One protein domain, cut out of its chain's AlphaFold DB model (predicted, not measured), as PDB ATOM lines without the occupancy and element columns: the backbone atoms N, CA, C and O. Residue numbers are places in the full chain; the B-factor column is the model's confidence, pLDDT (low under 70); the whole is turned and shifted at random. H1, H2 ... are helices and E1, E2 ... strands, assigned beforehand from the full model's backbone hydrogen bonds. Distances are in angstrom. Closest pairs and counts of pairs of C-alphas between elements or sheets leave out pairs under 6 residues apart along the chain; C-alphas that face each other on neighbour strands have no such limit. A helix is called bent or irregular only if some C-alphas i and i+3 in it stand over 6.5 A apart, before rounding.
ATOM      1  N   LYS A 370      17.705 -22.459 -39.751       85.50
ATOM      2  CA  LYS A 370      18.815 -21.822 -40.478       85.50
ATOM      3  C   LYS A 370      19.726 -20.956 -39.594       85.50
ATOM      4  O   LYS A 370      20.873 -20.732 -39.956       85.50
ATOM      5  N   ASP A 371      19.219 -20.483 -38.452       88.44
ATOM      6  CA  ASP A 371      19.964 -19.671 -37.486       88.44
ATOM      7  C   ASP A 371      20.665 -20.541 -36.421       88.44
ATOM      8  O   ASP A 371      21.286 -20.011 -35.499       88.44
ATOM      9  N   TRP A 372      20.530 -21.873 -36.488       91.19
ATOM     10  CA  TRP A 372      21.138 -22.791 -35.525       91.19
ATOM     11  C   TRP A 372      22.523 -23.228 -35.996       91.19
ATOM     12  O   TRP A 372      22.738 -23.517 -37.173       91.19
ATOM     13  N   GLN A 373      23.453 -23.351 -35.056       93.56
ATOM     14  CA  GLN A 373      24.834 -23.747 -35.335       93.56
ATOM     15  C   GLN A 373      25.072 -25.227 -34.990       93.56
ATOM     16  O   GLN A 373      24.401 -25.766 -34.106       93.56
ATOM     17  N   PRO A 374      25.994 -25.932 -35.664       93.75
ATOM     18  CA  PRO A 374      26.430 -27.246 -35.198       93.75
ATOM     19  C   PRO A 374      27.056 -27.122 -33.804       93.75
ATOM     20  O   PRO A 374      27.760 -26.156 -33.520       93.75
ATOM     21  N   TRP A 375      26.792 -28.090 -32.927       94.75
ATOM     22  CA  TRP A 375      27.464 -28.164 -31.633       94.75
ATOM     23  C   TRP A 375      28.928 -28.576 -31.819       94.75
ATOM     24  O   TRP A 375      29.204 -29.681 -32.284       94.75
ATOM     25  N   ASP A 376      29.850 -27.701 -31.427       91.75
ATOM     26  CA  ASP A 376      31.303 -27.883 -31.530       91.75
ATOM     27  C   ASP A 376      31.984 -28.188 -30.182       91.75
ATOM     28  O   ASP A 376      33.184 -28.452 -30.135       91.75
ATOM     29  N   GLY A 377      31.214 -28.198 -29.088       87.88
ATOM     30  CA  GLY A 377      31.709 -28.397 -27.727       87.88
ATOM     31  C   GLY A 377      31.787 -27.118 -26.890       87.88
ATOM     32  O   GLY A 377      32.006 -27.228 -25.683       87.88
ATOM     33  N   GLU A 378      31.580 -25.930 -27.470       88.12
ATOM     34  CA  GLU A 378      31.676 -24.657 -26.747       88.12
ATOM     35  C   GLU A 378      30.318 -24.166 -26.213       88.12
ATOM     36  O   GLU A 378      29.331 -24.010 -26.935       88.12
ATOM     37  N   ILE A 379      30.251 -23.854 -24.912       87.38
ATOM     38  CA  ILE A 379      29.044 -23.290 -24.292       87.38
ATOM     39  C   ILE A 379      28.939 -21.793 -24.617       87.38
ATOM     40  O   ILE A 379      29.390 -20.938 -23.853       87.38
ATOM     41  N   ALA A 380      28.267 -21.470 -25.722       88.50
ATOM     42  CA  ALA A 380      27.984 -20.098 -26.150       88.50
ATOM     43  C   ALA A 380      26.476 -19.763 -26.147       88.50
ATOM     44  O   ALA A 380      25.611 -20.636 -26.082       88.50
ATOM     45  N   SER A 381      26.132 -18.467 -26.164       89.12
ATOM     46  CA  SER A 381      24.727 -18.019 -26.215       89.12
ATOM     47  C   SER A 381      24.130 -18.322 -27.588       89.12
ATOM     48  O   SER A 381      24.641 -17.819 -28.583       89.12
ATOM     49  N   GLY A 382      23.024 -19.069 -27.656       89.38
ATOM     50  CA  GLY A 382      22.382 -19.373 -28.937       89.38
ATOM     51  C   GLY A 382      21.730 -20.750 -29.008       89.38
ATOM     52  O   GLY A 382      21.537 -21.428 -27.996       89.38
ATOM     53  N   TYR A 383      21.362 -21.138 -30.229       92.25
ATOM     54  CA  TYR A 383      20.771 -22.437 -30.543       92.25
ATOM     55  C   TYR A 383      21.761 -23.285 -31.335       92.25
ATOM     56  O   TYR A 383      22.284 -22.847 -32.358       92.25
ATOM     57  N   PHE A 384      21.961 -24.512 -30.867       94.44
ATOM     58  CA  PHE A 384      22.874 -25.488 -31.438       94.44
ATOM     59  C   PHE A 384      22.141 -26.788 -31.765       94.44
ATOM     60  O   PHE A 384      21.101 -27.088 -31.167       94.44
ATOM     61  N   TRP A 385      22.689 -27.593 -32.670       93.38
ATOM     62  CA  TRP A 385      22.177 -28.927 -32.981       93.38
ATOM     63  C   TRP A 385      23.256 -30.010 -32.902       93.38
ATOM     64  O   TRP A 385      24.439 -29.747 -33.094       93.38
ATOM     65  N   THR A 386      22.837 -31.239 -32.598       93.00
ATOM     66  CA  THR A 386      23.697 -32.432 -32.541       93.00
ATOM     67  C   THR A 386      22.924 -33.678 -32.972       93.00
ATOM     68  O   THR A 386      21.720 -33.773 -32.730       93.00
ATOM     69  N   GLU A 387      23.608 -34.640 -33.586       88.56
ATOM     70  CA  GLU A 387      23.054 -35.962 -33.909       88.56
ATOM     71  C   GLU A 387      23.096 -36.922 -32.706       88.56
ATOM     72  O   GLU A 387      22.264 -37.821 -32.611       88.56
ATOM     73  N   ASP A 388      24.004 -36.696 -31.747       88.31
ATOM     74  CA  ASP A 388      24.141 -37.511 -30.537       88.31
ATOM     75  C   ASP A 388      23.966 -36.671 -29.266       88.31
ATOM     76  O   ASP A 388      24.904 -36.323 -28.544       88.31
ATOM     77  N   ILE A 389      22.707 -36.374 -28.949       90.38
ATOM     78  CA  ILE A 389      22.362 -35.637 -27.728       90.38
ATOM     79  C   ILE A 389      22.756 -36.394 -26.446       90.38
ATOM     80  O   ILE A 389      22.910 -35.772 -25.392       90.38
ATOM     81  N   ARG A 390      22.903 -37.727 -26.504       88.56
ATOM     82  CA  ARG A 390      23.292 -38.536 -25.342       88.56
ATOM     83  C   ARG A 390      24.787 -38.421 -25.078       88.56
ATOM     84  O   ARG A 390      25.146 -38.183 -23.926       88.56
ATOM     85  N   GLY A 391      25.608 -38.519 -26.122       89.81
ATOM     86  CA  GLY A 391      27.049 -38.275 -26.070       89.81
ATOM     87  C   GLY A 391      27.369 -36.861 -25.599       89.81
ATOM     88  O   GLY A 391      28.042 -36.700 -24.587       89.81
ATOM     89  N   VAL A 392      26.756 -35.835 -26.207       92.38
ATOM     90  CA  VAL A 392      26.964 -34.433 -25.787       92.38
ATOM     91  C   VAL A 392      26.619 -34.226 -24.313       92.38
ATOM     92  O   VAL A 392      27.330 -33.540 -23.584       92.38
ATOM     93  N   ARG A 393      25.535 -34.843 -23.833       91.38
ATOM     94  CA  ARG A 393      25.189 -34.794 -22.410       91.38
ATOM     95  C   ARG A 393      26.235 -35.497 -21.540       91.38
ATOM     96  O   ARG A 393      26.534 -34.991 -20.461       91.38
ATOM     97  N   ALA A 394      26.738 -36.653 -21.970       90.56
ATOM     98  CA  ALA A 394      27.780 -37.389 -21.264       90.56
ATOM     99  C   ALA A 394      29.064 -36.558 -21.150       90.56
ATOM    100  O   ALA A 394      29.634 -36.502 -20.066       90.56
ATOM    101  N   ASP A 395      29.450 -35.838 -22.203       90.38
ATOM    102  CA  ASP A 395      30.614 -34.947 -22.193       90.38
ATOM    103  C   ASP A 395      30.405 -33.714 -21.318       90.38
ATOM    104  O   ASP A 395      31.273 -33.368 -20.519       90.38
ATOM    105  N   LEU A 396      29.229 -33.087 -21.390       88.69
ATOM    106  CA  LEU A 396      28.891 -31.959 -20.520       88.69
ATOM    107  C   LEU A 396      28.947 -32.364 -19.042       88.69
ATOM    108  O   LEU A 396      29.564 -31.666 -18.243       88.69
ATOM    109  N   LEU A 397      28.372 -33.516 -18.680       86.69
ATOM    110  CA  LEU A 397      28.450 -34.039 -17.313       86.69
ATOM    111  C   LEU A 397      29.892 -34.392 -16.924       86.69
ATOM    112  O   LEU A 397      30.297 -34.102 -15.796       86.69
ATOM    113  N   ALA A 398      30.687 -34.944 -17.852       86.75
ATOM    114  CA  ALA A 398      32.109 -35.220 -17.650       86.75
ATOM    115  C   ALA A 398      32.897 -33.941 -17.301       86.75
ATOM    116  O   ALA A 398      33.713 -33.933 -16.374       86.75
ATOM    117  N   GLN A 399      32.573 -32.837 -17.971       82.94
ATOM    118  CA  GLN A 399      33.152 -31.510 -17.750       82.94
ATOM    119  C   GLN A 399      32.615 -30.803 -16.495       82.94
ATOM    120  O   GLN A 399      33.138 -29.763 -16.118       82.94
ATOM    121  N   GLY A 400      31.618 -31.379 -15.813       77.12
ATOM    122  CA  GLY A 400      31.001 -30.813 -14.609       77.12
ATOM    123  C   GLY A 400      29.695 -30.063 -14.874       77.12
ATOM    124  O   GLY A 400      28.960 -29.763 -13.939       77.12
ATOM    125  N   HIS A 401      29.323 -29.844 -16.131       80.19
ATOM    126  CA  HIS A 401      28.129 -29.101 -16.500       80.19
ATOM    127  C   HIS A 401      26.860 -29.959 -16.413       80.19
ATOM    128  O   HIS A 401      26.722 -30.996 -17.060       80.19
ATOM    129  N   HIS A 402      25.862 -29.482 -15.665       79.44
ATOM    130  CA  HIS A 402      24.574 -30.162 -15.500       79.44
ATOM    131  C   HIS A 402      23.456 -29.480 -16.324       79.44
ATOM    132  O   HIS A 402      22.754 -28.611 -15.789       79.44
ATOM    133  N   PRO A 403      23.243 -29.834 -17.612       81.38
ATOM    134  CA  PRO A 403      22.237 -29.196 -18.461       81.38
ATOM    135  C   PRO A 403      20.810 -29.564 -18.048       81.38
ATOM    136  O   PRO A 403      20.516 -30.702 -17.680       81.38
ATOM    137  N   LYS A 404      19.864 -28.629 -18.186       83.19
ATOM    138  CA  LYS A 404      18.430 -28.950 -18.142       83.19
ATOM    139  C   LYS A 404      18.055 -29.785 -19.359       83.19
ATOM    140  O   LYS A 404      18.138 -29.307 -20.488       83.19
ATOM    141  N   VAL A 405      17.560 -30.994 -19.119       84.56
ATOM    142  CA  VAL A 405      17.121 -31.893 -20.188       84.56
ATOM    143  C   VAL A 405      15.632 -31.701 -20.457       84.56
ATOM    144  O   VAL A 405      14.789 -31.832 -19.568       84.56
ATOM    145  N   SER A 406      15.308 -31.372 -21.702       82.62
ATOM    146  CA  SER A 406      13.935 -31.326 -22.204       82.62
ATOM    147  C   SER A 406      13.568 -32.689 -22.775       82.62
ATOM    148  O   SER A 406      14.196 -33.151 -23.726       82.62
ATOM    149  N   THR A 407      12.535 -33.320 -22.231       76.44
ATOM    150  CA  THR A 407      12.147 -34.707 -22.523       76.44
ATOM    151  C   THR A 407      10.815 -34.765 -23.279       76.44
ATOM    152  O   THR A 407       9.909 -33.985 -22.985       76.44
ATOM    153  N   ARG A 408      10.679 -35.686 -24.242       68.38
ATOM    154  CA  ARG A 408       9.432 -35.960 -24.998       68.38
ATOM    155  C   ARG A 408       8.611 -37.111 -24.399       68.38
ATOM    156  O   ARG A 408       7.425 -37.227 -24.690       68.38
ATOM    157  N   GLY A 409       9.242 -37.909 -23.545       66.81
ATOM    158  CA  GLY A 409       8.673 -39.023 -22.787       66.81
ATOM    159  C   GLY A 409       9.612 -39.385 -21.634       66.81
ATOM    160  O   GLY A 409      10.462 -38.573 -21.268       66.81
ATOM    161  N   LEU A 410       9.501 -40.597 -21.085       62.78
ATOM    162  CA  LEU A 410      10.409 -41.052 -20.024       62.78
ATOM    163  C   LEU A 410      11.851 -41.262 -20.520       62.78
ATOM    164  O   LEU A 410      12.790 -40.988 -19.778       62.78
ATOM    165  N   CYS A 411      12.037 -41.697 -21.773       61.44
ATOM    166  CA  CYS A 411      13.352 -42.088 -22.299       61.44
ATOM    167  C   CYS A 411      13.838 -41.264 -23.506       61.44
ATOM    168  O   CYS A 411      15.021 -41.331 -23.853       61.44
ATOM    169  N   GLU A 412      12.960 -40.468 -24.128       72.44
ATOM    170  CA  GLU A 412      13.303 -39.619 -25.275       72.44
ATOM    171  C   GLU A 412      13.652 -38.188 -24.857       72.44
ATOM    172  O   GLU A 412      12.858 -37.486 -24.217       72.44
ATOM    173  N   TRP A 413      14.825 -37.718 -25.278       82.69
ATOM    174  CA  TRP A 413      15.314 -36.363 -25.024       82.69
ATOM    175  C   TRP A 413      15.206 -35.525 -26.298       82.69
ATOM    176  O   TRP A 413      15.283 -36.035 -27.405       82.69
ATOM    177  N   SER A 414      14.967 -34.226 -26.148       81.81
ATOM    178  CA  SER A 414      14.789 -33.299 -27.276       81.81
ATOM    179  C   SER A 414      15.768 -32.140 -27.299       81.81
ATOM    180  O   SER A 414      16.000 -31.570 -28.364       81.81
ATOM    181  N   ALA A 415      16.263 -31.734 -26.130       89.06
ATOM    182  CA  ALA A 415      17.163 -30.604 -25.998       89.06
ATOM    183  C   ALA A 415      17.886 -30.623 -24.649       89.06
ATOM    184  O   ALA A 415      17.302 -31.017 -23.635       89.06
ATOM    185  N   LEU A 416      19.111 -30.119 -24.639       90.00
ATOM    186  CA  LEU A 416      19.886 -29.742 -23.466       90.00
ATOM    187  C   LEU A 416      19.905 -28.214 -23.392       90.00
ATOM    188  O   LEU A 416      20.017 -27.537 -24.412       90.00
ATOM    189  N   ARG A 417      19.757 -27.658 -22.194       87.69
ATOM    190  CA  ARG A 417      19.788 -26.212 -21.987       87.69
ATOM    191  C   ARG A 417      20.715 -25.846 -20.841       87.69
ATOM    192  O   ARG A 417      20.546 -26.352 -19.731       87.69
ATOM    193  N   LEU A 418      21.629 -24.927 -21.114       83.38
ATOM    194  CA  LEU A 418      22.594 -24.347 -20.183       83.38
ATOM    195  C   LEU A 418      22.411 -22.825 -20.201       83.38
ATOM    196  O   LEU A 418      21.977 -22.270 -21.208       83.38
ATOM    197  N   ARG A 419      22.722 -22.124 -19.109       75.75
ATOM    198  CA  ARG A 419      22.689 -20.653 -19.115       75.75
ATOM    199  C   ARG A 419      24.087 -20.099 -19.294       75.75
ATOM    200  O   ARG A 419      25.011 -20.546 -18.623       75.75
ATOM    201  N   VAL A 420      24.191 -19.058 -20.107       74.44
ATOM    202  CA  VAL A 420      25.418 -18.287 -20.296       74.44
ATOM    203  C   VAL A 420      25.325 -16.985 -19.495       74.44
ATOM    204  O   VAL A 420      24.290 -16.312 -19.480       74.44
ATOM    205  N   ARG A 421      26.386 -16.629 -18.763       67.12
ATOM    206  CA  ARG A 421      26.410 -15.419 -17.923       67.12
ATOM    207  C   ARG A 421      26.362 -14.170 -18.812       67.12
ATOM    208  O   ARG A 421      27.205 -14.006 -19.680       67.12
ATOM    209  N   GLY A 422      25.391 -13.284 -18.577       63.41
ATOM    210  CA  GLY A 422      25.247 -12.033 -19.336       63.41
ATOM    211  C   GLY A 422      24.677 -12.182 -20.756       63.41
ATOM    212  O   GLY A 422      24.585 -11.178 -21.453       63.41
ATOM    213  N   GLY A 423      24.266 -13.391 -21.164       70.94
ATOM    214  CA  GLY A 423      23.719 -13.689 -22.492       70.94
ATOM    215  C   GLY A 423      22.432 -14.523 -22.459       70.94
ATOM    216  O   GLY A 423      21.817 -14.710 -21.404       70.94
ATOM    217  N   ALA A 424      22.006 -15.000 -23.631       80.12
ATOM    218  CA  ALA A 424      20.877 -15.922 -23.770       80.12
ATOM    219  C   ALA A 424      21.267 -17.356 -23.357       80.12
ATOM    220  O   ALA A 424      22.447 -17.687 -23.247       80.12
ATOM    221  N   ASP A 425      20.278 -18.223 -23.121       84.00
ATOM    222  CA  ASP A 425      20.541 -19.641 -22.848       84.00
ATOM    223  C   ASP A 425      21.257 -20.303 -24.047       84.00
ATOM    224  O   ASP A 425      20.912 -20.043 -25.200       84.00
ATOM    225  N   CYS A 426      22.208 -21.197 -23.769       88.75
ATOM    226  CA  CYS A 426      22.749 -22.158 -24.728       88.75
ATOM    227  C   CYS A 426      21.757 -23.323 -24.847       88.75
ATOM    228  O   CYS A 426      21.472 -24.009 -23.857       88.75
ATOM    229  N   VAL A 427      21.175 -23.524 -26.029       91.25
ATOM    230  CA  VAL A 427      20.149 -24.548 -26.272       91.25
ATOM    231  C   VAL A 427      20.633 -25.518 -27.341       91.25
ATOM    232  O   VAL A 427      20.602 -25.191 -28.520       91.25
ATOM    233  N   ILE A 428      21.010 -26.731 -26.944       93.00
ATOM    234  CA  ILE A 428      21.486 -27.789 -27.844       93.00
ATOM    235  C   ILE A 428      20.322 -28.732 -28.134       93.00
ATOM    236  O   ILE A 428      19.732 -29.281 -27.203       93.00
ATOM    237  N   ARG A 429      19.948 -28.928 -29.396       91.44
ATOM    238  CA  ARG A 429      18.804 -29.765 -29.789       91.44
ATOM    239  C   ARG A 429      19.245 -30.979 -30.584       91.44
ATOM    240  O   ARG A 429      20.200 -30.930 -31.346       91.44
ATOM    241  N   GLU A 430      18.514 -32.070 -30.404       89.12
ATOM    242  CA  GLU A 430      18.695 -33.263 -31.227       89.12
ATOM    243  C   GLU A 430      18.229 -32.961 -32.659       89.12
ATOM    244  O   GLU A 430      17.076 -32.550 -32.859       89.12
ATOM    245  N   LEU A 431      19.121 -33.154 -33.632       84.69
ATOM    246  CA  LEU A 431      18.812 -33.033 -35.048       84.69
ATOM    247  C   LEU A 431      17.910 -34.197 -35.472       84.69
ATOM    248  O   LEU A 431      18.169 -35.360 -35.173       84.69
ATOM    249  N   CYS A 432      16.814 -33.879 -36.153       80.88
ATOM    250  CA  CYS A 432      15.950 -34.897 -36.742       80.88
ATOM    251  C   CYS A 432      16.615 -35.456 -38.006       80.88
ATOM    252  O   CYS A 432      17.079 -34.663 -38.819       80.88
ATOM    253  N   VAL A 695       3.564 -33.606 -18.692       72.94
ATOM    254  CA  VAL A 695       4.874 -32.992 -18.924       72.94
ATOM    255  C   VAL A 695       5.909 -33.682 -18.062       72.94
ATOM    256  O   VAL A 695       5.754 -33.807 -16.847       72.94
ATOM    257  N   TYR A 696       6.994 -34.068 -18.714       76.31
ATOM    258  CA  TYR A 696       8.153 -34.683 -18.097       76.31
ATOM    259  C   TYR A 696       9.212 -33.608 -17.856       76.31
ATOM    260  O   TYR A 696       9.459 -32.750 -18.708       76.31
ATOM    261  N   SER A 697       9.834 -33.632 -16.686       76.19
ATOM    262  CA  SER A 697      11.033 -32.846 -16.414       76.19
ATOM    263  C   SER A 697      12.046 -33.713 -15.700       76.19
ATOM    264  O   SER A 697      11.701 -34.336 -14.700       76.19
ATOM    265  N   MET A 698      13.278 -33.727 -16.188       81.56
ATOM    266  CA  MET A 698      14.362 -34.494 -15.589       81.56
ATOM    267  C   MET A 698      15.334 -33.568 -14.873       81.56
ATOM    268  O   MET A 698      15.626 -32.469 -15.360       81.56
ATOM    269  N   LYS A 699      15.833 -34.019 -13.724       81.31
ATOM    270  CA  LYS A 699      16.931 -33.372 -13.017       81.31
ATOM    271  C   LYS A 699      18.000 -34.380 -12.662       81.31
ATOM    272  O   LYS A 699      17.673 -35.483 -12.246       81.31
ATOM    273  N   THR A 700      19.253 -33.980 -12.787       83.56
ATOM    274  CA  THR A 700      20.390 -34.877 -12.567       83.56
ATOM    275  C   THR A 700      21.102 -34.497 -11.278       83.56
ATOM    276  O   THR A 700      21.296 -33.310 -11.005       83.56
ATOM    277  N   SER A 701      21.480 -35.491 -10.483       82.00
ATOM    278  CA  SER A 701      22.280 -35.324  -9.269       82.00
ATOM    279  C   SER A 701      23.290 -36.462  -9.120       82.00
ATOM    280  O   SER A 701      23.095 -37.550  -9.648       82.00
ATOM    281  N   ASN A 702      24.363 -36.240  -8.364       80.06
ATOM    282  CA  ASN A 702      25.272 -37.300  -7.928       80.06
ATOM    283  C   ASN A 702      24.727 -38.095  -6.728       80.06
ATOM    284  O   ASN A 702      25.318 -39.097  -6.332       80.06
ATOM    285  N   HIS A 703      23.605 -37.664  -6.151       74.94
ATOM    286  CA  HIS A 703      22.983 -38.270  -4.983       74.94
ATOM    287  C   HIS A 703      21.596 -38.825  -5.321       74.94
ATOM    288  O   HIS A 703      20.755 -38.161  -5.932       74.94
ATOM    289  N   GLU A 704      21.355 -40.054  -4.874       71.25
ATOM    290  CA  GLU A 704      20.097 -40.780  -5.072       71.25
ATOM    291  C   GLU A 704      18.912 -40.102  -4.362       71.25
ATOM    292  O   GLU A 704      17.799 -40.078  -4.878       71.25
ATOM    293  N   VAL A 705      19.162 -39.478  -3.209       68.94
ATOM    294  CA  VAL A 705      18.119 -38.910  -2.337       68.94
ATOM    295  C   VAL A 705      17.653 -37.505  -2.736       68.94
ATOM    296  O   VAL A 705      16.675 -36.997  -2.193       68.94
ATOM    297  N   ASP A 706      18.315 -36.856  -3.697       72.94
ATOM    298  CA  ASP A 706      18.001 -35.467  -4.061       72.94
ATOM    299  C   ASP A 706      16.643 -35.333  -4.772       72.94
ATOM    300  O   ASP A 706      15.961 -34.312  -4.638       72.94
ATOM    301  N   GLY A 707      16.239 -36.362  -5.520       68.50
ATOM    302  CA  GLY A 707      15.016 -36.397  -6.322       68.50
ATOM    303  C   GLY A 707      13.749 -36.763  -5.567       68.50
ATOM    304  O   GLY A 707      12.886 -37.429  -6.130       68.50
ATOM    305  N   GLU A 708      13.620 -36.371  -4.305       65.81
ATOM    306  CA  GLU A 708      12.398 -36.568  -3.521       65.81
ATOM    307  C   GLU A 708      11.154 -36.140  -4.327       65.81
ATOM    308  O   GLU A 708      11.113 -35.046  -4.895       65.81
ATOM    309  N   GLY A 709      10.119 -36.981  -4.390       61.19
ATOM    310  CA  GLY A 709       8.907 -36.715  -5.179       61.19
ATOM    311  C   GLY A 709       9.037 -36.879  -6.702       61.19
ATOM    312  O   GLY A 709       8.132 -36.464  -7.431       61.19
ATOM    313  N   CYS A 710      10.139 -37.443  -7.213       65.25
ATOM    314  CA  CYS A 710      10.217 -37.865  -8.611       65.25
ATOM    315  C   CYS A 710       9.369 -39.121  -8.857       65.25
ATOM    316  O   CYS A 710       9.137 -39.929  -7.962       65.25
ATOM    317  N   SER A 711       8.871 -39.258 -10.083       64.56
ATOM    318  CA  SER A 711       8.037 -40.391 -10.496       64.56
ATOM    319  C   SER A 711       8.880 -41.576 -10.965       64.56
ATOM    320  O   SER A 711       8.398 -42.701 -10.990       64.56
ATOM    321  N   TRP A 712      10.121 -41.317 -11.385       68.38
ATOM    322  CA  TRP A 712      11.047 -42.328 -11.876       68.38
ATOM    323  C   TRP A 712      12.495 -41.918 -11.602       68.38
ATOM    324  O   TRP A 712      12.836 -40.733 -11.695       68.38
ATOM    325  N   ARG A 713      13.346 -42.901 -11.291       72.94
ATOM    326  CA  ARG A 713      14.792 -42.729 -11.108       72.94
ATOM    327  C   ARG A 713      15.546 -43.700 -11.998       72.94
ATOM    328  O   ARG A 713      15.152 -44.852 -12.127       72.94
ATOM    329  N   GLN A 714      16.651 -43.245 -12.567       75.62
ATOM    330  CA  GLN A 714      17.569 -44.101 -13.314       75.62
ATOM    331  C   GLN A 714      19.006 -43.617 -13.147       75.62
ATOM    332  O   GLN A 714      19.244 -42.460 -12.799       75.62
ATOM    333  N   THR A 715      19.974 -44.486 -13.420       79.62
ATOM    334  CA  THR A 715      21.390 -44.107 -13.440       79.62
ATOM    335  C   THR A 715      21.833 -43.736 -14.851       79.62
ATOM    336  O   THR A 715      21.463 -44.412 -15.810       79.62
ATOM    337  N   PHE A 716      22.670 -42.710 -14.971       84.06
ATOM    338  CA  PHE A 716      23.307 -42.301 -16.222       84.06
ATOM    339  C   PHE A 716      24.823 -42.224 -16.027       84.06
ATOM    340  O   PHE A 716      25.278 -41.710 -15.008       84.06
ATOM    341  N   THR A 717      25.598 -42.730 -16.982       86.44
ATOM    342  CA  THR A 717      27.066 -42.724 -16.917       86.44
ATOM    343  C   THR A 717      27.609 -41.652 -17.858       86.44
ATOM    344  O   THR A 717      27.203 -41.616 -19.019       86.44
ATOM    345  N   ASP A 718      28.480 -40.771 -17.363       88.50
ATOM    346  CA  ASP A 718      29.153 -39.754 -18.182       88.50
ATOM    347  C   ASP A 718      30.299 -40.346 -19.026       88.50
ATOM    348  O   ASP A 718      30.639 -41.526 -18.896       88.50
ATOM    349  N   SER A 719      30.908 -39.545 -19.908       88.19
ATOM    350  CA  SER A 719      31.998 -40.028 -20.773       88.19
ATOM    351  C   SER A 719      33.303 -40.309 -20.015       88.19
ATOM    352  O   SER A 719      34.169 -41.017 -20.527       88.19
ATOM    353  N   ALA A 720      33.417 -39.854 -18.763       88.31
ATOM    354  CA  ALA A 720      34.498 -40.196 -17.842       88.31
ATOM    355  C   ALA A 720      34.212 -41.469 -17.012       88.31
ATOM    356  O   ALA A 720      35.008 -41.835 -16.145       88.31
ATOM    357  N   GLY A 721      33.083 -42.152 -17.243       83.62
ATOM    358  CA  GLY A 721      32.695 -43.371 -16.529       83.62
ATOM    359  C   GLY A 721      32.106 -43.136 -15.132       83.62
ATOM    360  O   GLY A 721      31.887 -44.095 -14.386       83.62
ATOM    361  N   ARG A 722      31.834 -41.885 -14.748       85.06
ATOM    362  CA  ARG A 722      31.214 -41.541 -13.462       85.06
ATOM    363  C   ARG A 722      29.704 -41.713 -13.551       85.06
ATOM    364  O   ARG A 722      29.076 -41.468 -14.578       85.06
ATOM    365  N   ARG A 723      29.113 -42.160 -12.445       85.31
ATOM    366  CA  ARG A 723      27.681 -42.457 -12.353       85.31
ATOM    367  C   ARG A 723      26.917 -41.278 -11.757       85.31
ATOM    368  O   ARG A 723      27.272 -40.784 -10.691       85.31
ATOM    369  N   HIS A 724      25.820 -40.920 -12.409       85.00
ATOM    370  CA  HIS A 724      24.856 -39.907 -11.996       85.00
ATOM    371  C   HIS A 724      23.461 -40.519 -11.835       85.00
ATOM    372  O   HIS A 724      23.164 -41.582 -12.384       85.00
ATOM    373  N   TRP A 725      22.591 -39.818 -11.116       82.19
ATOM    374  CA  TRP A 725      21.186 -40.147 -10.905       82.19
ATOM    375  C   TRP A 725      20.289 -39.161 -11.644       82.19
ATOM    376  O   TRP A 725      20.364 -37.952 -11.424       82.19
ATOM    377  N   ASP A 726      19.414 -39.690 -12.489       83.94
ATOM    378  CA  ASP A 726      18.375 -38.953 -13.191       83.94
ATOM    379  C   ASP A 726      17.041 -39.119 -12.475       83.94
ATOM    380  O   ASP A 726      16.503 -40.219 -12.369       83.94
ATOM    381  N   HIS A 727      16.500 -37.996 -12.019       80.25
ATOM    382  CA  HIS A 727      15.234 -37.879 -11.308       80.25
ATOM    383  C   HIS A 727      14.188 -37.300 -12.257       80.25
ATOM    384  O   HIS A 727      14.212 -36.105 -12.571       80.25
ATOM    385  N   ILE A 728      13.281 -38.144 -12.746       76.88
ATOM    386  CA  ILE A 728      12.252 -37.768 -13.717       76.88
ATOM    387  C   ILE A 728      10.942 -37.495 -12.983       76.88
ATOM    388  O   ILE A 728      10.360 -38.356 -12.327       76.88
ATOM    389  N   PHE A 729      10.462 -36.266 -13.109       75.12
ATOM    390  CA  PHE A 729       9.206 -35.801 -12.547       75.12
ATOM    391  C   PHE A 729       8.141 -35.760 -13.638       75.12
ATOM    392  O   PHE A 729       8.310 -35.063 -14.642       75.12
ATOM    393  N   VAL A 730       7.026 -36.448 -13.407       73.56
ATOM    394  CA  VAL A 730       5.838 -36.379 -14.258       73.56
ATOM    395  C   VAL A 730       4.867 -35.374 -13.645       73.56
ATOM    396  O   VAL A 730       4.618 -35.377 -12.441       73.56
ATOM    397  N   THR A 731       4.366 -34.440 -14.453       73.12
ATOM    398  CA  THR A 731       3.352 -33.470 -14.026       73.12
ATOM    399  C   THR A 731       2.142 -33.570 -14.925       73.12
ATOM    400  O   THR A 731       2.258 -33.333 -16.127       73.12
ATOM    401  N   GLU A 732       0.999 -33.870 -14.325       72.94
ATOM    402  CA  GLU A 732      -0.282 -33.812 -15.010       72.94
ATOM    403  C   GLU A 732      -0.698 -32.354 -15.258       72.94
ATOM    404  O   GLU A 732      -0.534 -31.468 -14.410       72.94
ATOM    405  N   LEU A 733      -1.195 -32.111 -16.462       77.62
ATOM    406  CA  LEU A 733      -1.712 -30.856 -16.954       77.62
ATOM    407  C   LEU A 733      -3.221 -30.980 -17.115       77.62
ATOM    408  O   LEU A 733      -3.701 -31.724 -17.967       77.62
ATOM    409  N   LEU A 734      -3.960 -30.158 -16.383       80.94
ATOM    410  CA  LEU A 734      -5.377 -29.967 -16.632       80.94
ATOM    411  C   LEU A 734      -5.565 -29.217 -17.954       80.94
ATOM    412  O   LEU A 734      -4.972 -28.157 -18.190       80.94
ATOM    413  N   SER A 735      -6.396 -29.777 -18.824       84.25
ATOM    414  CA  SER A 735      -6.779 -29.174 -20.094       84.25
ATOM    415  C   SER A 735      -8.176 -29.635 -20.468       84.25
ATOM    416  O   SER A 735      -8.480 -30.819 -20.403       84.25
TER     417      SER A 735
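Overview. This is residues 370 to 432 and 695 to 735 of the 1173 residues of the protein "Pfh1 protein" of Symbiodinium natans (UniProt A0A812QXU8). One strongly twisted sheet of seven strands curls round a single helix, H1, which sits in its hollow, with E3 and E4 to one side and E6 to another. E1, E4, E3 and E2 make one half of the sheet and E5, E7 and E6 the other; the small helix H2 packs on the second half, and the opening stretch 370 to 381 runs past E1. The printed part has 104 residues with two named helices and seven named strands, in the order E1 H1 E2 E3 E4 E5 H2 E6 E7; the sheet is mixed, and the class is mixed, helices and strands. It is compact, with a radius of gyration of the C-alphas of 14.1 A and spans of 41 by 37 by 29 A.

Arrangement. The sheet runs E1 (382 to 386), E4 (425 to 430), E3 (413 to 419), E2 (404 to 407), E5 (695 to 701), E7 (723 to 734), E6 (712 to 717). From edge to edge the strands' lines turn by 103 degrees and the way across turns by 87 degrees. E1 and E4 are parallel, with N 384 and O 427 2.8 A apart. E2, E3 and E4 form a meander, each strand the antiparallel neighbour of the one before; N 406 and O 415 are 2.8 A apart, N 418 and O 426 2.9 A. E2 and E5 are antiparallel at 142 degrees, with no N and O within hydrogen-bond range; C-alphas 405 and 698, which face each other, are 6.0 A apart. E5 and E7 are antiparallel, with N 697 and O 729 2.9 A apart. E6 and E7 form a hairpin, with N 726 and O 714 2.8 A apart. H1 (389 to 398) is on the sheet, the two making two layers, a helix on one face of a sheet; its closest C-alphas to E3 are Arg 393 and Leu 416, 7.4 A, and to E6 Ala 394 and Thr 717, 6.9 A. E1, H1, E2 and E5, H2 (704 to 707), E6 are split strand-helix-strand units, two strands running the same way with others between them, both with right-handed crossovers. H2, at a height of 7.9 A over the sheet, is only just over E7, with 3 C-alphas falling on it. In H1 every O i to N i+4 pair is within hydrogen-bond range; H2 is too short for such a pair, and its 1 pair of O i to N i+3 is not within range.

Along the chain. E1 begins at C-alpha 382 (22.382, -19.373, -28.937). H1 is 14.0 A long, E3 18.3 A, E4 16.1 A, E5 20.0 A and E6 16.8 A. E7 is the longest strand at 35.6 A, ending at C-alpha 734 (-5.377, -29.967, -16.632). H2 is irregular, only just: C-alphas 704 and 707 are 6.8 A apart.

Size, cuts and confidence. The two C-alphas farthest apart, of Ala 720 and Ser 735, are 42.8 A apart. Residues 433 to 694 are not printed; C-alphas 432 and 695 are 21.1 A apart across the cut. The links that are printed whole are tight. Mean pLDDT of the printed part is 81.8; 13 residues are under 70, namely 408 to 411, 421 to 422, 705 and 707 to 712.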